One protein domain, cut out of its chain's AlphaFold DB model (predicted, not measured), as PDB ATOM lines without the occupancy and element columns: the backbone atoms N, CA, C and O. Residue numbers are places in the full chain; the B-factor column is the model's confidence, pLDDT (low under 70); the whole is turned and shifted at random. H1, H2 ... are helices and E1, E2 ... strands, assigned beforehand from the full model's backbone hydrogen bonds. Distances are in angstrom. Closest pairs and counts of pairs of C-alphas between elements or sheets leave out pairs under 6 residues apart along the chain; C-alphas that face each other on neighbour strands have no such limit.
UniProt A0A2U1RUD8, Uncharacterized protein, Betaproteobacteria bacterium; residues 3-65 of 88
ATOM      1  N   LEU A   3      41.573  32.471  -5.582       94.81
ATOM      2  CA  LEU A   3      41.544  31.189  -6.298       94.81
ATOM      3  C   LEU A   3      41.390  31.363  -7.815       94.81
ATOM      4  O   LEU A   3      42.107  30.726  -8.575       94.81
ATOM      5  N   THR A   4      40.503  32.259  -8.247       94.88
ATOM      6  CA  THR A   4      40.240  32.535  -9.667       94.88
ATOM      7  C   THR A   4      41.504  32.928 -10.431       94.88
ATOM      8  O   THR A   4      41.742  32.403 -11.513       94.88
ATOM      9  N   GLY A   5      42.344  33.789  -9.841       94.44
ATOM     10  CA  GLY A   5      43.624  34.181 -10.439       94.44
ATOM     11  C   GLY A   5      44.584  33.004 -10.584       94.44
ATOM     12  O   GLY A   5      45.160  32.824 -11.646       94.44
ATOM     13  N   ARG A   6      44.677  32.143  -9.560       94.38
ATOM     14  CA  ARG A   6      45.534  30.943  -9.606       94.38
ATOM     15  C   ARG A   6      45.096  29.953 -10.681       94.38
ATOM     16  O   ARG A   6      45.941  29.379 -11.354       94.38
ATOM     17  N   LEU A   7      43.786  29.747 -10.837       96.19
ATOM     18  CA  LEU A   7      43.263  28.855 -11.871       96.19
ATOM     19  C   LEU A   7      43.607  29.386 -13.265       96.19
ATOM     20  O   LEU A   7      44.166  28.638 -14.059       96.19
ATOM     21  N   GLN A   8      43.363  30.674 -13.524       95.75
ATOM     22  CA  GLN A   8      43.704  31.290 -14.806       95.75
ATOM     23  C   GLN A   8      45.213  31.260 -15.086       95.75
ATOM     24  O   GLN A   8      45.604  30.950 -16.203       95.75
ATOM     25  N   GLU A   9      46.053  31.519 -14.082       94.38
ATOM     26  CA  GLU A   9      47.514  31.416 -14.203       94.38
ATOM     27  C   GLU A   9      47.953  29.989 -14.565       94.38
ATOM     28  O   GLU A   9      48.785  29.802 -15.447       94.38
ATOM     29  N   SER A  10      47.365  28.974 -13.925       96.19
ATOM     30  CA  SER A  10      47.755  27.574 -14.133       96.19
ATOM     31  C   SER A  10      47.277  26.964 -15.452       96.19
ATOM     32  O   SER A  10      47.885  26.006 -15.923       96.19
ATOM     33  N   SER A  11      46.182  27.468 -16.031       96.94
ATOM     34  CA  SER A  11      45.524  26.825 -17.178       96.94
ATOM     35  C   SER A  11      45.334  27.718 -18.400       96.94
ATOM     36  O   SER A  11      44.965  27.214 -19.457       96.94
ATOM     37  N   GLY A  12      45.512  29.034 -18.272       95.06
ATOM     38  CA  GLY A  12      45.155  29.993 -19.319       95.06
ATOM     39  C   GLY A  12      43.645  30.103 -19.574       95.06
ATOM     40  O   GLY A  12      43.240  30.617 -20.614       95.06
ATOM     41  N   ALA A  13      42.796  29.608 -18.664       96.25
ATOM     42  CA  ALA A  13      41.353  29.578 -18.880       96.25
ATOM     43  C   ALA A  13      40.736  30.979 -19.047       96.25
ATOM     44  O   ALA A  13      41.088  31.942 -18.351       96.25
ATOM     45  N   ALA A  14      39.737  31.057 -19.929       95.81
ATOM     46  CA  ALA A  14      38.891  32.231 -20.069       95.81
ATOM     47  C   ALA A  14      38.125  32.509 -18.766       95.81
ATOM     48  O   ALA A  14      37.663  31.588 -18.087       95.81
ATOM     49  N   LEU A  15      37.963  33.791 -18.436       96.31
ATOM     50  CA  LEU A  15      37.183  34.218 -17.282       96.31
ATOM     51  C   LEU A  15      35.821  34.736 -17.743       96.31
ATOM     52  O   LEU A  15      35.738  35.731 -18.460       96.31
ATOM     53  N   VAL A  16      34.755  34.078 -17.291       97.19
ATOM     54  CA  VAL A  16      33.374  34.489 -17.562       97.19
ATOM     55  C   VAL A  16      32.659  34.725 -16.239       97.19
ATOM     56  O   VAL A  16      32.573  33.834 -15.396       97.19
ATOM     57  N   PHE A  17      32.132  35.931 -16.061       97.69
ATOM     58  CA  PHE A  17      31.216  36.261 -14.978       97.69
ATOM     59  C   PHE A  17      29.802  35.884 -15.401       97.69
ATOM     60  O   PHE A  17      29.366  36.244 -16.497       97.69
ATOM     61  N   CYS A  18      29.073  35.176 -14.540       97.81
ATOM     62  CA  CYS A  18      27.706  34.786 -14.842       97.81
ATOM     63  C   CYS A  18      26.770  34.836 -13.636       97.81
ATOM     64  O   CYS A  18      27.181  34.631 -12.494       97.81
ATOM     65  N   PHE A  19      25.492  35.093 -13.912       98.44
ATOM     66  CA  PHE A  19      24.395  34.813 -12.988       98.44
ATOM     67  C   PHE A  19      23.087  34.603 -13.761       98.44
ATOM     68  O   PHE A  19      22.942  35.047 -14.901       98.44
ATOM     69  N   ALA A  20      22.135  33.925 -13.127       98.25
ATOM     70  CA  ALA A  20      20.788  33.741 -13.648       98.25
ATOM     71  C   ALA A  20      19.826  34.693 -12.923       98.25
ATOM     72  O   ALA A  20      19.574  34.544 -11.728       98.25
ATOM     73  N   GLU A  21      19.287  35.673 -13.642       98.31
ATOM     74  CA  GLU A  21      18.254  36.579 -13.146       98.31
ATOM     75  C   GLU A  21      16.900  35.864 -13.193       98.31
ATOM     76  O   GLU A  21      16.432  35.477 -14.265       98.31
ATOM     77  N   ARG A  22      16.250  35.693 -12.040       98.25
ATOM     78  CA  ARG A  22      14.878  35.183 -11.962       98.25
ATOM     79  C   ARG A  22      13.917  36.206 -12.562       98.25
ATOM     80  O   ARG A  22      13.880  37.349 -12.109       98.25
ATOM     81  N   LEU A  23      13.114  35.785 -13.533       98.19
ATOM     82  CA  LEU A  23      12.076  36.619 -14.132       98.19
ATOM     83  C   LEU A  23      10.806  36.605 -13.263       98.19
ATOM     84  O   LEU A  23      10.540  35.611 -12.577       98.19
ATOM     85  N   PRO A  24      10.019  37.696 -13.254       97.44
ATOM     86  CA  PRO A  24       8.799  37.757 -12.458       97.44
ATOM     87  C   PRO A  24       7.759  36.745 -12.956       97.44
ATOM     88  O   PRO A  24       7.823  36.270 -14.092       97.44
ATOM     89  N   GLU A  25       6.808  36.421 -12.077       97.12
ATOM     90  CA  GLU A  25       5.648  35.568 -12.386       97.12
ATOM     91  C   GLU A  25       6.024  34.176 -12.924       97.12
ATOM     92  O   GLU A  25       5.315  33.589 -13.733       97.12
ATOM     93  N   GLY A  26       7.173  33.640 -12.503       96.31
ATOM     94  CA  GLY A  26       7.585  32.289 -12.883       96.31
ATOM     95  C   GLY A  26       7.988  32.137 -14.352       96.31
ATOM     96  O   GLY A  26       8.105  31.012 -14.827       96.31
ATOM     97  N   ARG A  27       8.279  33.231 -15.072       98.31
ATOM     98  CA  ARG A  27       8.693  33.204 -16.491       98.31
ATOM     99  C   ARG A  27      10.100  32.631 -16.748       98.31
ATOM    100  O   ARG A  27      10.654  32.819 -17.826       98.31
ATOM    101  N   GLY A  28      10.690  31.943 -15.773       98.31
ATOM    102  CA  GLY A  28      12.010  31.327 -15.874       98.31
ATOM    103  C   GLY A  28      13.157  32.272 -15.507       98.31
ATOM    104  O   GLY A  28      13.038  33.090 -14.592       98.31
ATOM    105  N   PHE A  29      14.289  32.120 -16.198       98.44
ATOM    106  CA  PHE A  29      15.543  32.803 -15.881       98.44
ATOM    107  C   PHE A  29      16.187  33.418 -17.126       98.44
ATOM    108  O   PHE A  29      16.176  32.815 -18.197       98.44
ATOM    109  N   ARG A  30      16.814  34.588 -16.965       98.25
ATOM    110  CA  ARG A  30      17.716  35.183 -17.958       98.25
ATOM    111  C   ARG A  30      19.160  34.959 -17.528       98.25
ATOM    112  O   ARG A  30      19.564  35.412 -16.459       98.25
ATOM    113  N   LEU A  31      19.938  34.274 -18.361       98.25
ATOM    114  CA  LEU A  31      21.364  34.078 -18.119       98.25
ATOM    115  C   LEU A  31      22.143  35.310 -18.584       98.25
ATOM    116  O   LEU A  31      22.081  35.690 -19.751       98.25
ATOM    117  N   HIS A  32      22.892  35.912 -17.670       97.81
ATOM    118  CA  HIS A  32      23.844  36.973 -17.972       97.81
ATOM    119  C   HIS A  32      25.237  36.359 -18.024       97.81
ATOM    120  O   HIS A  32      25.666  35.754 -17.043       97.81
ATOM    121  N   LEU A  33      25.932  36.505 -19.154       97.31
ATOM    122  CA  LEU A  33      27.309  36.054 -19.357       97.31
ATOM    123  C   LEU A  33      28.158  37.259 -19.753       97.31
ATOM    124  O   LEU A  33      27.809  37.979 -20.686       97.31
ATOM    125  N   ARG A  34      29.269  37.481 -19.053       96.12
ATOM    126  CA  ARG A  34      30.234  38.539 -19.368       96.12
ATOM    127  C   ARG A  34      31.631  37.953 -19.381       96.12
ATOM    128  O   ARG A  34      32.176  37.623 -18.327       96.12
ATOM    129  N   ALA A  35      32.183  37.789 -20.576       95.94
ATOM    130  CA  ALA A  35      33.582  37.435 -20.727       95.94
ATOM    131  C   ALA A  35      34.448  38.635 -20.337       95.94
ATOM    132  O   ALA A  35      34.112  39.778 -20.647       95.94
ATOM    133  N   ARG A  36      35.555  38.366 -19.651       94.31
ATOM    134  CA  ARG A  36      36.629  39.337 -19.483       94.31
ATOM    135  C   ARG A  36      37.720  39.005 -20.488       94.31
ATOM    136  O   ARG A  36      38.258  37.900 -20.446       94.31
ATOM    137  N   GLU A  37      38.005  39.946 -21.378       91.88
ATOM    138  CA  GLU A  37      38.982  39.757 -22.452       91.88
ATOM    139  C   GLU A  37      40.414  39.851 -21.920       91.88
ATOM    140  O   GLU A  37      41.277  39.068 -22.312       91.88
ATOM    141  N   GLU A  38      40.665  40.745 -20.959       93.69
ATOM    142  CA  GLU A  38      41.990  40.881 -20.372       93.69
ATOM    143  C   GLU A  38      42.246  39.829 -19.279       93.69
ATOM    144  O   GLU A  38      41.419  39.634 -18.373       93.69
ATOM    145  N   PRO A  39      43.439  39.213 -19.261       94.38
ATOM    146  CA  PRO A  39      43.873  38.378 -18.148       94.38
ATOM    147  C   PRO A  39      43.831  39.110 -16.798       94.38
ATOM    148  O   PRO A  39      43.839  40.343 -16.689       94.38
ATOM    149  N   LEU A  40      43.725  38.354 -15.707       96.69
ATOM    150  CA  LEU A  40      43.887  38.893 -14.359       96.69
ATOM    151  C   LEU A  40      45.323  39.403 -14.166       96.69
ATOM    152  O   LEU A  40      46.259  38.780 -14.665       96.69
ATOM    153  N   PRO A  41      45.507  40.527 -13.448       95.94
ATOM    154  CA  PRO A  41      46.832  40.978 -13.043       95.94
ATOM    155  C   PRO A  41      47.619  39.867 -12.336       95.94
ATOM    156  O   PRO A  41      47.040  39.079 -11.591       95.94
ATOM    157  N   ALA A  42      48.942  39.846 -12.514       92.88
ATOM    158  CA  ALA A  42      49.808  38.882 -11.831       92.88
ATOM    159  C   ALA A  42      49.825  39.086 -10.303       92.88
ATOM    160  O   ALA A  42      49.932  38.127  -9.536       92.88
ATOM    161  N   ASP A  43      49.685  40.336  -9.838       95.44
ATOM    162  CA  ASP A  43      49.549  40.605  -8.409       95.44
ATOM    163  C   ASP A  43      48.222  40.051  -7.865       95.44
ATOM    164  O   ASP A  43      47.130  40.330  -8.365       95.44
ATOM    165  N   ARG A  44      48.311  39.282  -6.775       92.88
ATOM    166  CA  ARG A  44      47.163  38.561  -6.207       92.88
ATOM    167  C   ARG A  44      46.104  39.490  -5.626       92.88
ATOM    168  O   ARG A  44      44.925  39.122  -5.609       92.88
ATOM    169  N   ARG A  45      46.502  40.646  -5.089       94.44
ATOM    170  CA  ARG A  45      45.570  41.622  -4.521       94.44
ATOM    171  C   ARG A  45      44.825  42.322  -5.648       94.44
ATOM    172  O   ARG A  45      43.598  42.365  -5.596       94.44
ATOM    173  N   GLU A  46      45.529  42.765  -6.680       96.31
ATOM    174  CA  GLU A  46      44.923  43.396  -7.853       96.31
ATOM    175  C   GLU A  46      44.018  42.430  -8.629       96.31
ATOM    176  O   GLU A  46      42.899  42.795  -8.991       96.31
ATOM    177  N   ALA A  47      44.408  41.159  -8.780       96.31
ATOM    178  CA  ALA A  47      43.536  40.122  -9.334       96.31
ATOM    179  C   ALA A  47      42.249  39.952  -8.518       96.31
ATOM    180  O   ALA A  47      41.147  39.920  -9.065       96.31
ATOM    181  N   ALA A  48      42.366  39.880  -7.190       95.75
ATOM    182  CA  ALA A  48      41.205  39.772  -6.316       95.75
ATOM    183  C   ALA A  48      40.285  41.001  -6.409       95.75
ATOM    184  O   ALA A  48      39.066  40.840  -6.337       95.75
ATOM    185  N   LEU A  49      40.847  42.204  -6.562       96.44
ATOM    186  CA  LEU A  49      40.082  43.434  -6.770       96.44
ATOM    187  C   LEU A  49      39.362  43.421  -8.120       96.44
ATOM    188  O   LEU A  49      38.175  43.727  -8.159       96.44
ATOM    189  N   ALA A  50      40.031  43.008  -9.200       96.31
ATOM    190  CA  ALA A  50      39.422  42.885 -10.524       96.31
ATOM    191  C   ALA A  50      38.233  41.909 -10.522       96.31
ATOM    192  O   ALA A  50      37.162  42.237 -11.028       96.31
ATOM    193  N   VAL A  51      38.376  40.750  -9.868       96.69
ATOM    194  CA  VAL A  51      37.267  39.796  -9.703       96.69
ATOM    195  C   VAL A  51      36.116  40.407  -8.906       96.69
ATOM    196  O   VAL A  51      34.960  40.266  -9.297       96.69
ATOM    197  N   ASN A  52      36.407  41.103  -7.803       96.44
ATOM    198  CA  ASN A  52      35.360  41.737  -7.000       96.44
ATOM    199  C   ASN A  52      34.608  42.817  -7.798       96.44
ATOM    200  O   ASN A  52      33.386  42.856  -7.717       96.44
ATOM    201  N   ARG A  53      35.299  43.632  -8.609       96.62
ATOM    202  CA  ARG A  53      34.658  44.632  -9.484       96.62
ATOM    203  C   ARG A  53      33.687  43.981 -10.472       96.62
ATOM    204  O   ARG A  53      32.553  44.436 -10.578       96.62
ATOM    205  N   GLY A  54      34.079  42.870 -11.102       96.31
ATOM    206  CA  GLY A  54      33.183  42.113 -11.986       96.31
ATOM    207  C   GLY A  54      31.952  41.558 -11.257       96.31
ATOM    208  O   GLY A  54      30.840  41.610 -11.777       96.31
ATOM    209  N   VAL A  55      32.109  41.102 -10.008       96.44
ATOM    210  CA  VAL A  55      30.966  40.705  -9.165       96.44
ATOM    211  C   VAL A  55      30.063  41.901  -8.852       96.44
ATOM    212  O   VAL A  55      28.846  41.781  -8.963       96.44
ATOM    213  N   GLU A  56      30.622  43.061  -8.499       97.31
ATOM    214  CA  GLU A  56      29.839  44.276  -8.247       97.31
ATOM    215  C   GLU A  56      29.040  44.716  -9.481       97.31
ATOM    216  O   GLU A  56      27.896  45.146  -9.351       97.31
ATOM    217  N   GLU A  57      29.605  44.601 -10.683       97.06
ATOM    218  CA  GLU A  57      28.887  44.871 -11.931       97.06
ATOM    219  C   GLU A  57      27.678  43.954 -12.112       97.06
ATOM    220  O   GLU A  57      26.610  44.444 -12.473       97.06
ATOM    221  N   LEU A  58      27.805  42.656 -11.810       97.38
ATOM    222  CA  LEU A  58      26.661  41.741 -11.849       97.38
ATOM    223  C   LEU A  58      25.609  42.092 -10.792       97.38
ATOM    224  O   LEU A  58      24.417  42.095 -11.091       97.38
ATOM    225  N   ILE A  59      26.034  42.440  -9.573       97.81
ATOM    226  CA  ILE A  59      25.121  42.850  -8.497       97.81
ATOM    227  C   ILE A  59      24.297  44.071  -8.916       97.81
ATOM    228  O   ILE A  59      23.097  44.106  -8.651       97.81
ATOM    229  N   ARG A  60      24.902  45.049  -9.605       98.00
ATOM    230  CA  ARG A  60      24.201  46.257 -10.080       98.00
ATOM    231  C   ARG A  60      23.072  45.952 -11.072       98.00
ATOM    232  O   ARG A  60      22.151  46.755 -11.171       98.00
ATOM    233  N   LEU A  61      23.103  44.809 -11.764       97.62
ATOM    234  CA  LEU A  61      22.043  44.409 -12.698       97.62
ATOM    235  C   LEU A  61      20.771  43.939 -11.984       97.62
ATOM    236  O   LEU A  61      19.673  44.183 -12.473       97.62
ATOM    237  N   ALA A  62      20.908  43.266 -10.841       97.62
ATOM    238  CA  ALA A  62      19.781  42.710 -10.096       97.62
ATOM    239  C   ALA A  62      20.059  42.709  -8.581       97.62
ATOM    240  O   ALA A  62      20.129  41.641  -7.962       97.62
ATOM    241  N   PRO A  63      20.192  43.886  -7.937       97.94
ATOM    242  CA  PRO A  63      20.615  43.970  -6.538       97.94
ATOM    243  C   PRO A  63      19.635  43.269  -5.590       97.94
ATOM    244  O   PRO A  63      20.054  42.676  -4.599       97.94
ATOM    245  N   ALA A  64      18.343  43.250  -5.926       97.81
ATOM    246  CA  ALA A  64      17.311  42.539  -5.168       97.81
ATOM    247  C   ALA A  64      17.461  41.002  -5.186       97.81
ATOM    248  O   ALA A  64      16.810  40.317  -4.401       97.81
ATOM    249  N   GLN A  65      18.285  40.446  -6.083       97.94
ATOM    250  CA  GLN A  65      18.508  39.001  -6.209       97.94
ATOM    251  C   GLN A  65      19.870  38.544  -5.674       97.94
ATOM    252  O   GLN A  65      20.163  37.348  -5.698       97.94
TER     253      GLN A  65
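This is residues 3 to 65 of the 88 residues of an uncharacterized protein of Betaproteobacteria bacterium (UniProt A0A2U1RUD8). A long two-stranded hairpin, E1 and E2, has the long helix H2 alongside it, and the short helix H1 packs on H2 near the hairpin's open end. The 63 printed residues hold H1, E1, E2 and H2 in that order, the sheet E1 - E2 antiparallel, the class mixed. The whole is a loose rod, radius of gyration of the C-alphas 13.9 A, spans 44 by 20 by 18 A.

H1, residues 3 to 11, begins at C-alpha 3 (41.544, 31.189, -6.298) and measures 12.4 A. E1, residues 15 to 22, measures 23.0 A; E2, residues 29 to 36, 22.4 A. H2, residues 44 to 61, measures 26.6 A and ends at C-alpha 61 (22.043, 44.409, -12.698).

E1 and E2 stand at 163 degrees; N 17 and O 34, 2.8 A apart, are within hydrogen-bond range. The closest C-alphas of E1 and H2, Phe 17 and Gly 54, are 6.9 A apart. E2 and H2 are near each other, with 9 pairs of C-alphas within 10 A. H1 touches residues 44 to 51 of H2 alone, closest C-alphas Gly 5 and Ala 47 at 6.0 A, opposite ways at a steep tilt of 67 degrees, only just short of about perpendicular. H1 and E2 are apart. Every O i to N i+4 pair is within hydrogen-bond range in H1, 13 of 14 in H2.

The C-alphas farthest apart, Glu 25 and Asp 43, are 44.4 A apart. The printed part has no cut, no link is long, and no printed residue is under 70 in pLDDT.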